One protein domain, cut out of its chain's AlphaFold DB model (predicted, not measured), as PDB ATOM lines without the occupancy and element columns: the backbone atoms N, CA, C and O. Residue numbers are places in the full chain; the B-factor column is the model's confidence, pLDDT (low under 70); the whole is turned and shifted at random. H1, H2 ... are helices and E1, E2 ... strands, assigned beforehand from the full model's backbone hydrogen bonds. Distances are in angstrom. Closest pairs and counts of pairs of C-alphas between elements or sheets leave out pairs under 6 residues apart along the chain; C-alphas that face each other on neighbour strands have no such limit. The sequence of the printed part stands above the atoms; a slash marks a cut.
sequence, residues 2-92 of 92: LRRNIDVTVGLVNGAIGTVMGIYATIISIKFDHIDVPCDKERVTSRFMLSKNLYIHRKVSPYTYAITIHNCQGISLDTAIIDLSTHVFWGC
ATOM      1  N   LEU A   2      -9.478 -13.387  33.993       89.69
ATOM      2  CA  LEU A   2      -9.772 -13.695  32.590       89.69
ATOM      3  C   LEU A   2      -9.719 -12.424  31.723       89.69
ATOM      4  O   LEU A   2     -10.225 -11.383  32.124       89.69
ATOM      5  N   ARG A   3      -9.111 -12.499  30.530       88.19
ATOM      6  CA  ARG A   3      -8.877 -11.351  29.620       88.19
ATOM      7  C   ARG A   3      -9.791 -11.293  28.394       88.19
ATOM      8  O   ARG A   3      -9.539 -10.528  27.464       88.19
ATOM      9  N   ARG A   4     -10.809 -12.148  28.339       86.56
ATOM     10  CA  ARG A   4     -11.699 -12.309  27.186       86.56
ATOM     11  C   ARG A   4     -13.056 -12.820  27.652       86.56
ATOM     12  O   ARG A   4     -13.106 -13.711  28.489       86.56
ATOM     13  N   ASN A   5     -14.122 -12.369  27.002       88.69
ATOM     14  CA  ASN A   5     -15.434 -12.994  27.145       88.69
ATOM     15  C   ASN A   5     -15.411 -14.401  26.528       88.69
ATOM     16  O   ASN A   5     -15.067 -14.578  25.352       88.69
ATOM     17  N   ILE A   6     -15.734 -15.403  27.338       88.00
ATOM     18  CA  ILE A   6     -15.900 -16.790  26.898       88.00
ATOM     19  C   ILE A   6     -17.388 -17.084  26.782       88.00
ATOM     20  O   ILE A   6     -17.839 -17.455  25.704       88.00
ATOM     21  N   ASP A   7     -18.124 -16.885  27.872       88.06
ATOM     22  CA  ASP A   7     -19.560 -17.112  27.933       88.06
ATOM     23  C   ASP A   7     -20.176 -16.165  28.963       88.06
ATOM     24  O   ASP A   7     -19.900 -16.239  30.160       88.06
ATOM     25  N   VAL A   8     -20.987 -15.239  28.464       87.31
ATOM     26  CA  VAL A   8     -21.625 -14.200  29.274       87.31
ATOM     27  C   VAL A   8     -22.749 -14.783  30.136       87.31
ATOM     28  O   VAL A   8     -23.001 -14.269  31.220       87.31
ATOM     29  N   THR A   9     -23.390 -15.874  29.702       88.81
ATOM     30  CA  THR A   9     -24.553 -16.460  30.394       88.81
ATOM     31  C   THR A   9     -24.188 -17.074  31.742       88.81
ATOM     32  O   THR A   9     -24.983 -17.036  32.674       88.81
ATOM     33  N   VAL A  10     -22.957 -17.577  31.854       86.81
ATOM     34  CA  VAL A  10     -22.403 -18.193  33.069       86.81
ATOM     35  C   VAL A  10     -21.403 -17.286  33.796       86.81
ATOM     36  O   VAL A  10     -20.702 -17.740  34.693       86.81
ATOM     37  N   GLY A  11     -21.280 -16.014  33.398       86.62
ATOM     38  CA  GLY A  11     -20.376 -15.058  34.050       86.62
ATOM     39  C   GLY A  11     -18.886 -15.219  33.708       86.62
ATOM     40  O   GLY A  11     -18.041 -14.585  34.338       86.62
ATOM     41  N   LEU A  12     -18.526 -16.003  32.683       89.88
ATOM     42  CA  LEU A  12     -17.153 -16.098  32.165       89.88
ATOM     43  C   LEU A  12     -16.827 -14.902  31.259       89.88
ATOM     44  O   LEU A  12     -16.622 -15.030  30.043       89.88
ATOM     45  N   VAL A  13     -16.783 -13.724  31.871       90.56
ATOM     46  CA  VAL A  13     -16.551 -12.436  31.216       90.56
ATOM     47  C   VAL A  13     -15.132 -11.920  31.461       90.56
ATOM     48  O   VAL A  13     -14.411 -12.368  32.353       90.56
ATOM     49  N   ASN A  14     -14.698 -10.971  30.636       89.75
ATOM     50  CA  ASN A  14     -13.448 -10.252  30.843       89.75
ATOM     51  C   ASN A  14     -13.454  -9.583  32.227       89.75
ATOM     52  O   ASN A  14     -14.412  -8.899  32.567       89.75
ATOM     53  N   GLY A  15     -12.394  -9.788  33.004       88.12
ATOM     54  CA  GLY A  15     -12.317  -9.361  34.401       88.12
ATOM     55  C   GLY A  15     -12.637 -10.461  35.416       88.12
ATOM     56  O   GLY A  15     -12.222 -10.325  36.559       88.12
ATOM     57  N   ALA A  16     -13.253 -11.584  35.015       90.75
ATOM     58  CA  ALA A  16     -13.592 -12.661  35.948       90.75
ATOM     59  C   ALA A  16     -12.353 -13.182  36.699       90.75
ATOM     60  O   ALA A  16     -11.309 -13.493  36.098       90.75
ATOM     61  N   ILE A  17     -12.465 -13.271  38.022       90.69
ATOM     62  CA  ILE A  17     -11.402 -13.709  38.928       90.69
ATOM     63  C   ILE A  17     -11.665 -15.159  39.343       90.69
ATOM     64  O   ILE A  17     -12.798 -15.637  39.380       90.69
ATOM     65  N   GLY A  18     -10.579 -15.898  39.530       90.69
ATOM     66  CA  GLY A  18     -10.632 -17.301  39.888       90.69
ATOM     67  C   GLY A  18      -9.269 -17.819  40.308       90.69
ATOM     68  O   GLY A  18      -8.230 -17.226  39.992       90.69
ATOM     69  N   THR A  19      -9.295 -18.952  40.993       92.00
ATOM     70  CA  THR A  19      -8.128 -19.651  41.524       92.00
ATOM     71  C   THR A  19      -7.732 -20.790  40.593       92.00
ATOM     72  O   THR A  19      -8.567 -21.598  40.182       92.00
ATOM     73  N   VAL A  20      -6.447 -20.868  40.244       91.12
ATOM     74  CA  VAL A  20      -5.914 -21.981  39.447       91.12
ATOM     75  C   VAL A  20      -5.958 -23.258  40.284       91.12
ATOM     76  O   VAL A  20      -5.415 -23.294  41.383       91.12
ATOM     77  N   MET A  21      -6.585 -24.304  39.748       93.62
ATOM     78  CA  MET A  21      -6.720 -25.611  40.397       93.62
ATOM     79  C   MET A  21      -5.694 -26.623  39.904       93.62
ATOM     80  O   MET A  21      -5.257 -27.483  40.663       93.62
ATOM     81  N   GLY A  22      -5.268 -26.499  38.649       90.75
ATOM     82  CA  GLY A  22      -4.268 -27.377  38.059       90.75
ATOM     83  C   GLY A  22      -3.715 -26.801  36.765       90.75
ATOM     84  O   GLY A  22      -4.422 -26.130  36.012       90.75
ATOM     85  N   ILE A  23      -2.433 -27.058  36.510       90.12
ATOM     86  CA  ILE A  23      -1.767 -26.706  35.257       90.12
ATOM     87  C   ILE A  23      -1.313 -28.007  34.605       90.12
ATOM     88  O   ILE A  23      -0.429 -28.695  35.111       90.12
ATOM     89  N   TYR A  24      -1.921 -28.322  33.471       88.94
ATOM     90  CA  TYR A  24      -1.585 -29.457  32.623       88.94
ATOM     91  C   TYR A  24      -0.875 -28.956  31.357       88.94
ATOM     92  O   TYR A  24      -0.800 -27.752  31.102       88.94
ATOM     93  N   ALA A  25      -0.345 -29.869  30.538       86.06
ATOM     94  CA  ALA A  25       0.490 -29.515  29.384       86.06
ATOM     95  C   ALA A  25      -0.158 -28.473  28.446       86.06
ATOM     96  O   ALA A  25       0.488 -27.507  28.033       86.06
ATOM     97  N   THR A  26      -1.443 -28.646  28.131       83.94
ATOM     98  CA  THR A  26      -2.195 -27.753  27.233       83.94
ATOM     99  C   THR A  26      -3.366 -27.043  27.905       83.94
ATOM    100  O   THR A  26      -3.865 -26.068  27.339       83.94
ATOM    101  N   ILE A  27      -3.765 -27.492  29.099       86.88
ATOM    102  CA  ILE A  27      -4.998 -27.106  29.791       86.88
ATOM    103  C   ILE A  27      -4.656 -26.480  31.142       86.88
ATOM    104  O   ILE A  27      -3.815 -26.988  31.878       86.88
ATOM    105  N   ILE A  28      -5.337 -25.391  31.482       88.75
ATOM    106  CA  ILE A  28      -5.329 -24.812  32.825       88.75
ATOM    107  C   ILE A  28      -6.740 -24.969  33.385       88.75
ATOM    108  O   ILE A  28      -7.701 -24.545  32.742       88.75
ATOM    109  N   SER A  29      -6.844 -25.573  34.566       91.00
ATOM    110  CA  SER A  29      -8.092 -25.690  35.316       91.00
ATOM    111  C   SER A  29      -8.209 -24.525  36.284       91.00
ATOM    112  O   SER A  29      -7.278 -24.267  37.055       91.00
ATOM    113  N   ILE A  30      -9.319 -23.792  36.240       91.75
ATOM    114  CA  ILE A  30      -9.553 -22.617  37.086       91.75
ATOM    115  C   ILE A  30     -10.940 -22.705  37.706       91.75
ATOM    116  O   ILE A  30     -11.934 -22.823  36.994       91.75
ATOM    117  N   LYS A  31     -11.013 -22.576  39.029       93.69
ATOM    118  CA  LYS A  31     -12.270 -22.354  39.742       93.69
ATOM    119  C   LYS A  31     -12.523 -20.853  39.823       93.69
ATOM    120  O   LYS A  31     -11.756 -20.144  40.470       93.69
ATOM    121  N   PHE A  32     -13.549 -20.370  39.133       91.25
ATOM    122  CA  PHE A  32     -13.958 -18.965  39.205       91.25
ATOM    123  C   PHE A  32     -14.800 -18.718  40.454       91.25
ATOM    124  O   PHE A  32     -15.535 -19.602  40.881       91.25
ATOM    125  N   ASP A  33     -14.716 -17.517  41.019       88.56
ATOM    126  CA  ASP A  33     -15.323 -17.222  42.326       88.56
ATOM    127  C   ASP A  33     -16.860 -17.330  42.309       88.56
ATOM    128  O   ASP A  33     -17.474 -17.662  43.319       88.56
ATOM    129  N   HIS A  34     -17.479 -17.114  41.144       85.19
ATOM    130  CA  HIS A  34     -18.933 -17.166  40.940       85.19
ATOM    131  C   HIS A  34     -19.419 -18.435  40.218       85.19
ATOM    132  O   HIS A  34     -20.567 -18.488  39.785       85.19
ATOM    133  N   ILE A  35     -18.554 -19.441  40.038       87.19
ATOM    134  CA  ILE A  35     -18.878 -20.679  39.315       87.19
ATOM    135  C   ILE A  35     -18.419 -21.879  40.145       87.19
ATOM    136  O   ILE A  35     -17.228 -22.054  40.400       87.19
ATOM    137  N   ASP A  36     -19.360 -22.743  40.523       85.75
ATOM    138  CA  ASP A  36     -19.070 -23.893  41.388       85.75
ATOM    139  C   ASP A  36     -18.172 -24.943  40.721       85.75
ATOM    140  O   ASP A  36     -17.361 -25.595  41.385       85.75
ATOM    141  N   VAL A  37     -18.297 -25.095  39.402       87.12
ATOM    142  CA  VAL A  37     -17.569 -26.101  38.625       87.12
ATOM    143  C   VAL A  37     -16.269 -25.506  38.062       87.12
ATOM    144  O   VAL A  37     -16.315 -24.472  37.387       87.12
ATOM    145  N   PRO A  38     -15.103 -26.152  38.281       88.00
ATOM    146  CA  PRO A  38     -13.851 -25.747  37.656       88.00
ATOM    147  C   PRO A  38     -13.955 -25.740  36.131       88.00
ATOM    148  O   PRO A  38     -14.521 -26.641  35.515       88.00
ATOM    149  N   CYS A  39     -13.385 -24.712  35.517       88.25
ATOM    150  CA  CYS A  39     -13.371 -24.534  34.079       88.25
ATOM    151  C   CYS A  39     -11.992 -24.901  33.533       88.25
ATOM    152  O   CYS A  39     -10.996 -24.234  33.826       88.25
ATOM    153  N   ASP A  40     -11.959 -25.943  32.709       87.94
ATOM    154  CA  ASP A  40     -10.762 -26.374  32.001       87.94
ATOM    155  C   ASP A  40     -10.668 -25.652  30.663       87.94
ATOM    156  O   ASP A  40     -11.566 -25.724  29.814       87.94
ATOM    157  N   LYS A  41      -9.571 -24.919  30.459       83.00
ATOM    158  CA  LYS A  41      -9.362 -24.173  29.218       83.00
ATOM    159  C   LYS A  41      -7.965 -24.323  28.669       83.00
ATOM    160  O   LYS A  41      -6.956 -24.207  29.365       83.00
ATOM    161  N   GLU A  42      -7.935 -24.502  27.357       83.31
ATOM    162  CA  GLU A  42      -6.712 -24.465  26.582       83.31
ATOM    163  C   GLU A  42      -6.233 -23.036  26.320       83.31
ATOM    164  O   GLU A  42      -6.981 -22.054  26.375       83.31
ATOM    165  N   ARG A  43      -4.952 -22.926  25.959       78.12
ATOM    166  CA  ARG A  43      -4.388 -21.675  25.443       78.12
ATOM    167  C   ARG A  43      -5.108 -21.264  24.160       78.12
ATOM    168  O   ARG A  43      -5.212 -22.044  23.217       78.12
ATOM    169  N   VAL A  44      -5.506 -20.001  24.097       80.94
ATOM    170  CA  VAL A  44      -6.235 -19.433  22.964       80.94
ATOM    171  C   VAL A  44      -5.243 -18.919  21.919       80.94
ATOM    172  O   VAL A  44      -4.262 -18.252  22.245       80.94
ATOM    173  N   THR A  45      -5.501 -19.189  20.641       83.12
ATOM    174  CA  THR A  45      -4.766 -18.540  19.547       83.12
ATOM    175  C   THR A  45      -5.409 -17.192  19.243       83.12
ATOM    176  O   THR A  45      -6.565 -17.130  18.833       83.12
ATOM    177  N   SER A  46      -4.663 -16.110  19.445       83.62
ATOM    178  CA  SER A  46      -5.056 -14.759  19.050       83.62
ATOM    179  C   SER A  46      -4.435 -14.409  17.700       83.62
ATOM    180  O   SER A  46      -3.276 -14.742  17.441       83.62
ATOM    181  N   ARG A  47      -5.207 -13.744  16.838       89.19
ATOM    182  CA  ARG A  47      -4.758 -13.242  15.537       89.19
ATOM    183  C   ARG A  47      -4.658 -11.728  15.615       89.19
ATOM    184  O   ARG A  47      -5.635 -11.069  15.953       89.19
ATOM    185  N   PHE A  48      -3.498 -11.191  15.267       86.44
ATOM    186  CA  PHE A  48      -3.258  -9.757  15.233       86.44
ATOM    187  C   PHE A  48      -2.824  -9.331  13.834       86.44
ATOM    188  O   PHE A  48      -1.979  -9.980  13.218       86.44
ATOM    189  N   MET A  49      -3.420  -8.260  13.319       92.00
ATOM    190  CA  MET A  49      -3.039  -7.673  12.038       92.00
ATOM    191  C   MET A  49      -1.905  -6.678  12.272       92.00
ATOM    192  O   MET A  49      -2.108  -5.672  12.944       92.00
ATOM    193  N   LEU A  50      -0.714  -6.964  11.745       90.12
ATOM    194  CA  LEU A  50       0.444  -6.080  11.903       90.12
ATOM    195  C   LEU A  50       0.431  -4.952  10.862       90.12
ATOM    196  O   LEU A  50       0.731  -3.806  11.177       90.12
ATOM    197  N   SER A  51       0.072  -5.276   9.619       92.31
ATOM    198  CA  SER A  51      -0.051  -4.328   8.507       92.31
ATOM    199  C   SER A  51      -1.089  -4.827   7.494       92.31
ATOM    200  O   SER A  51      -1.645  -5.916   7.667       92.31
ATOM    201  N   LYS A  52      -1.400  -4.039   6.449       92.12
ATOM    202  CA  LYS A  52      -2.360  -4.439   5.401       92.12
ATOM    203  C   LYS A  52      -2.032  -5.848   4.889       92.12
ATOM    204  O   LYS A  52      -0.969  -6.075   4.327       92.12
ATOM    205  N   ASN A  53      -2.970  -6.772   5.095       90.50
ATOM    206  CA  ASN A  53      -2.901  -8.193   4.741       90.50
ATOM    207  C   ASN A  53      -1.819  -9.040   5.446       90.50
ATOM    208  O   ASN A  53      -1.704 -10.223   5.133       90.50
ATOM    209  N   LEU A  54      -1.088  -8.507   6.435       93.38
ATOM    210  CA  LEU A  54      -0.123  -9.264   7.239       93.38
ATOM    211  C   LEU A  54      -0.689  -9.573   8.627       93.38
ATOM    212  O   LEU A  54      -0.958  -8.671   9.423       93.38
ATOM    213  N   TYR A  55      -0.817 -10.863   8.932       92.88
ATOM    214  CA  TYR A  55      -1.374 -11.343  10.193       92.88
ATOM    215  C   TYR A  55      -0.387 -12.236  10.935       92.88
ATOM    216  O   TYR A  55       0.230 -13.119  10.349       92.88
ATOM    217  N   ILE A  56      -0.298 -12.037  12.246       92.31
ATOM    218  CA  ILE A  56       0.481 -12.863  13.163       92.31
ATOM    219  C   ILE A  56      -0.486 -13.644  14.043       92.31
ATOM    220  O   ILE A  56      -1.429 -13.088  14.611       92.31
ATOM    221  N   HIS A  57      -0.230 -14.942  14.172       90.31
ATOM    222  CA  HIS A  57      -0.949 -15.821  15.083       90.31
ATOM    223  C   HIS A  57      -0.085 -16.086  16.313       90.31
ATOM    224  O   HIS A  57       1.049 -16.549  16.197       90.31
ATOM    225  N   ARG A  58      -0.619 -15.805  17.503       85.56
ATOM    226  CA  ARG A  58       0.066 -16.041  18.775       85.56
ATOM    227  C   ARG A  58      -0.801 -16.904  19.676       85.56
ATOM    228  O   ARG A  58      -1.945 -16.558  19.955       85.56
ATOM    229  N   LYS A  59      -0.243 -18.003  20.181       84.06
ATOM    230  CA  LYS A  59      -0.890 -18.826  21.210       84.06
ATOM    231  C   LYS A  59      -0.619 -18.198  22.578       84.06
ATOM    232  O   LYS A  59       0.526 -18.162  23.022       84.06
ATOM    233  N   VAL A  60      -1.653 -17.653  23.215       81.38
ATOM    234  CA  VAL A  60      -1.566 -16.921  24.488       81.38
ATOM    235  C   VAL A  60      -2.575 -17.506  25.470       81.38
ATOM    236  O   VAL A  60      -3.695 -17.861  25.109       81.38
ATOM    237  N   SER A  61      -2.173 -17.628  26.731       77.50
ATOM    238  CA  SER A  61      -3.117 -17.958  27.796       77.50
ATOM    239  C   SER A  61      -4.013 -16.744  28.073       77.50
ATOM    240  O   SER A  61      -3.483 -15.647  28.240       77.50
ATOM    241  N   PRO A  62      -5.345 -16.891  28.144       81.50
ATOM    242  CA  PRO A  62      -6.256 -15.772  28.390       81.50
ATOM    243  C   PRO A  62      -6.260 -15.295  29.855       81.50
ATOM    244  O   PRO A  62      -7.113 -14.492  30.227       81.50
ATOM    245  N   TYR A  63      -5.340 -15.785  30.690       87.31
ATOM    246  CA  TYR A  63      -5.300 -15.533  32.127       87.31
ATOM    247  C   TYR A  63      -4.110 -14.660  32.521       87.31
ATOM    248  O   TYR A  63      -2.983 -14.905  32.093       87.31
ATOM    249  N   THR A  64      -4.355 -13.674  33.382       85.94
ATOM    250  CA  THR A  64      -3.333 -12.785  33.953       85.94
ATOM    251  C   THR A  64      -3.423 -12.765  35.477       85.94
ATOM    252  O   THR A  64      -4.529 -12.734  36.023       85.94
ATOM    253  N   TYR A  65      -2.265 -12.771  36.148       84.12
ATOM    254  CA  TYR A  65      -2.150 -12.639  37.607       84.12
ATOM    255  C   TYR A  65      -2.160 -11.170  38.049       84.12
ATOM    256  O   TYR A  65      -2.961 -10.788  38.891       84.12
ATOM    257  N   ALA A  66      -1.331 -10.339  37.415       86.12
ATOM    258  CA  ALA A  66      -1.283  -8.896  37.617       86.12
ATOM    259  C   ALA A  66      -1.333  -8.181  36.263       86.12
ATOM    260  O   ALA A  66      -0.883  -8.723  35.247       86.12
ATOM    261  N   ILE A  67      -1.886  -6.971  36.246       88.31
ATOM    262  CA  ILE A  67      -1.942  -6.101  35.069       88.31
ATOM    263  C   ILE A  67      -1.633  -4.665  35.479       88.31
ATOM    264  O   ILE A  67      -1.930  -4.252  36.594       88.31
ATOM    265  N   THR A  68      -1.042  -3.903  34.564       90.38
ATOM    266  CA  THR A  68      -0.827  -2.466  34.754       90.38
ATOM    267  C   THR A  68      -2.139  -1.699  34.590       90.38
ATOM    268  O   THR A  68      -3.041  -2.162  33.888       90.38
ATOM    269  N   ILE A  69      -2.219  -0.497  35.172       88.00
ATOM    270  CA  ILE A  69      -3.395   0.391  35.074       88.00
ATOM    271  C   ILE A  69      -3.764   0.662  33.607       88.00
ATOM    272  O   ILE A  69      -4.917   0.537  33.210       88.00
ATOM    273  N   HIS A  70      -2.768   0.926  32.759       87.62
ATOM    274  CA  HIS A  70      -2.988   1.101  31.322       87.62
ATOM    275  C   HIS A  70      -3.661  -0.125  30.669       87.62
ATOM    276  O   HIS A  70      -4.525   0.005  29.810       87.62
ATOM    277  N   ASN A  71      -3.302  -1.339  31.094       86.00
ATOM    278  CA  ASN A  71      -3.828  -2.577  30.518       86.00
ATOM    279  C   ASN A  71      -5.176  -3.014  31.118       86.00
ATOM    280  O   ASN A  71      -5.779  -3.966  30.605       86.00
ATOM    281  N   CYS A  72      -5.646  -2.379  32.195       87.44
ATOM    282  CA  CYS A  72      -6.989  -2.583  32.742       87.44
ATOM    283  C   CYS A  72      -8.002  -1.520  32.293       87.44
ATOM    284  O   CYS A  72      -9.177  -1.629  32.637       87.44
ATOM    285  N   GLN A  73      -7.585  -0.531  31.498       89.62
ATOM    286  CA  GLN A  73      -8.479   0.512  31.006       89.62
ATOM    287  C   GLN A  73      -9.673  -0.088  30.243       89.62
ATOM    288  O   GLN A  73      -9.503  -0.892  29.326       89.62
ATOM    289  N   GLY A  74     -10.889   0.309  30.632       88.50
ATOM    290  CA  GLY A  74     -12.134  -0.176  30.024       88.50
ATOM    291  C   GLY A  74     -12.567  -1.581  30.463       88.50
ATOM    292  O   GLY A  74     -13.439  -2.165  29.823       88.50
ATOM    293  N   ILE A  75     -11.971  -2.136  31.523       87.00
ATOM    294  CA  ILE A  75     -12.369  -3.416  32.121       87.00
ATOM    295  C   ILE A  75     -13.079  -3.151  33.450       87.00
ATOM    296  O   ILE A  75     -12.601  -2.366  34.266       87.00
ATOM    297  N   SER A  76     -14.202  -3.828  33.673       88.12
ATOM    298  CA  SER A  76     -14.915  -3.826  34.954       88.12
ATOM    299  C   SER A  76     -14.369  -4.930  35.861       88.12
ATOM    300  O   SER A  76     -14.166  -6.056  35.406       88.12
ATOM    301  N   LEU A  77     -14.108  -4.600  37.126       86.81
ATOM    302  CA  LEU A  77     -13.570  -5.516  38.134       86.81
ATOM    303  C   LEU A  77     -14.338  -5.334  39.442       86.81
ATOM    304  O   LEU A  77     -14.508  -4.200  39.885       86.81
ATOM    305  N   ASP A  78     -14.735  -6.438  40.075       86.50
ATOM    306  CA  ASP A  78     -15.418  -6.407  41.377       86.50
ATOM    307  C   ASP A  78     -14.446  -6.134  42.532       86.50
ATOM    308  O   ASP A  78     -14.821  -5.618  43.581       86.50
ATOM    309  N   THR A  79     -13.168  -6.487  42.366       85.50
ATOM    310  CA  THR A  79     -12.119  -6.276  43.371       85.50
ATOM    311  C   THR A  79     -10.768  -6.062  42.692       85.50
ATOM    312  O   THR A  79     -10.417  -6.767  41.746       85.50
ATOM    313  N   ALA A  80      -9.989  -5.094  43.183       88.81
ATOM    314  CA  ALA A  80      -8.633  -4.817  42.716       88.81
ATOM    315  C   ALA A  80      -7.727  -4.413  43.888       88.81
ATOM    316  O   ALA A  80      -8.130  -3.643  44.756       88.81
ATOM    317  N   ILE A  81      -6.491  -4.912  43.883       90.31
ATOM    318  CA  ILE A  81      -5.413  -4.464  44.772       90.31
ATOM    319  C   ILE A  81      -4.400  -3.738  43.892       90.31
ATOM    320  O   ILE A  81      -3.951  -4.292  42.887       90.31
ATOM    321  N   ILE A  82      -4.068  -2.497  44.244       91.06
ATOM    322  CA  ILE A  82      -3.178  -1.644  43.453       91.06
ATOM    323  C   ILE A  82      -1.880  -1.445  44.231       91.06
ATOM    324  O   ILE A  82      -1.895  -0.889  45.325       91.06
ATOM    325  N   ASP A  83      -0.767  -1.877  43.642       89.81
ATOM    326  CA  ASP A  83       0.567  -1.482  44.087       89.81
ATOM    327  C   ASP A  83       0.982  -0.212  43.340       89.81
ATOM    328  O   ASP A  83       1.118  -0.208  42.115       89.81
ATOM    329  N   LEU A  84       1.135   0.880  44.085       87.81
ATOM    330  CA  LEU A  84       1.560   2.170  43.552       87.81
ATOM    331  C   LEU A  84       3.089   2.319  43.565       87.81
ATOM    332  O   LEU A  84       3.611   3.200  42.890       87.81
ATOM    333  N   SER A  85       3.842   1.452  44.251       85.19
ATOM    334  CA  SER A  85       5.278   1.660  44.487       85.19
ATOM    335  C   SER A  85       5.575   3.060  45.082       85.19
ATOM    336  O   SER A  85       4.679   3.808  45.474       85.19
ATOM    337  N   THR A  86       6.847   3.437  45.200       83.12
ATOM    338  CA  THR A  86       7.274   4.718  45.799       83.12
ATOM    339  C   THR A  86       7.384   5.869  44.794       83.12
ATOM    340  O   THR A  86       7.661   6.999  45.191       83.12
ATOM    341  N   HIS A  87       7.185   5.610  43.497       76.31
ATOM    342  CA  HIS A  87       7.478   6.555  42.409       76.31
ATOM    343  C   HIS A  87       6.293   6.775  41.455       76.31
ATOM    344  O   HIS A  87       6.456   6.750  40.234       76.31
ATOM    345  N   VAL A  88       5.090   7.013  41.988       68.94
ATOM    346  CA  VAL A  88       3.972   7.493  41.156       68.94
ATOM    347  C   VAL A  88       4.116   8.991  40.935       68.94
ATOM    348  O   VAL A  88       3.835   9.793  41.824       68.94
ATOM    349  N   PHE A  89       4.532   9.372  39.733       67.81
ATOM    350  CA  PHE A  89       4.465  10.758  39.289       67.81
ATOM    351  C   PHE A  89       3.067  11.039  38.734       67.81
ATOM    352  O   PHE A  89       2.695  10.539  37.674       67.81
ATOM    353  N   TRP A  90       2.292  11.845  39.456       57.47
ATOM    354  CA  TRP A  90       1.066  12.443  38.936       57.47
ATOM    355  C   TRP A  90       1.465  13.661  38.098       57.47
ATOM    356  O   TRP A  90       1.882  14.679  38.643       57.47
ATOM    357  N   GLY A  91       1.428  13.529  36.772       57.06
ATOM    358  CA  GLY A  91       1.605  14.670  35.872       57.06
ATOM    359  C   GLY A  91       0.361  15.559  35.906       57.06
ATOM    360  O   GLY A  91      -0.731  15.061  35.633       57.06
ATOM    361  N   CYS A  92       0.539  16.833  36.276       38.97
ATOM    362  CA  CYS A  92      -0.417  17.912  36.003       38.97
ATOM    363  C   CYS A  92      -0.430  18.261  34.511       38.97
ATOM    364  O   CYS A  92       0.662  18.219  33.896       38.97
TER     365      CYS A  92
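This is residues 2 to 92 of the 92 residues of an uncharacterized protein of Amphimedon queenslandica (UniProt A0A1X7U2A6). What is the shape? With little regular structure, a small antiparallel sheet, E1 E2 E3, runs on through E3 into a long antiparallel hairpin, E4 and E5, and residues 85 to 92 stick out. What makes it? The 91 printed residues, 35 in named elements, mostly strand, hold five strands, then H1, loosely: radius of gyration of the C-alphas 16.1 A, spans 46 by 41 by 27 A.

Where is the sheet? E1 is residues 18 to 23, from C-alpha (-10.632, -17.301, 39.888), E2 27 to 32, E3 39 to 42. What follows? E4 is residues 44 to 51, 21.8 A long, E5 54 to 60, H1 69 to 72, ending at C-alpha (-6.989, -2.583, 32.742).

What pairs? Meander E1 E2 E3, successive antiparallel hairpins, has N 19 and O 31 2.8 A apart, N 28 and O 41 2.9 A; hairpin E4 and E5 has N 46 and O 58 2.8 A. And H1? It is not on the three-strand sheet; its one O i to N i+3 pair is within hydrogen-bond range.

How large? The farthest C-alphas, Ala 25 and Cys 92, are 47.9 A apart. Any gaps? The printed part has no cut, no link is long, and residues 88 to 92 are under pLDDT 70.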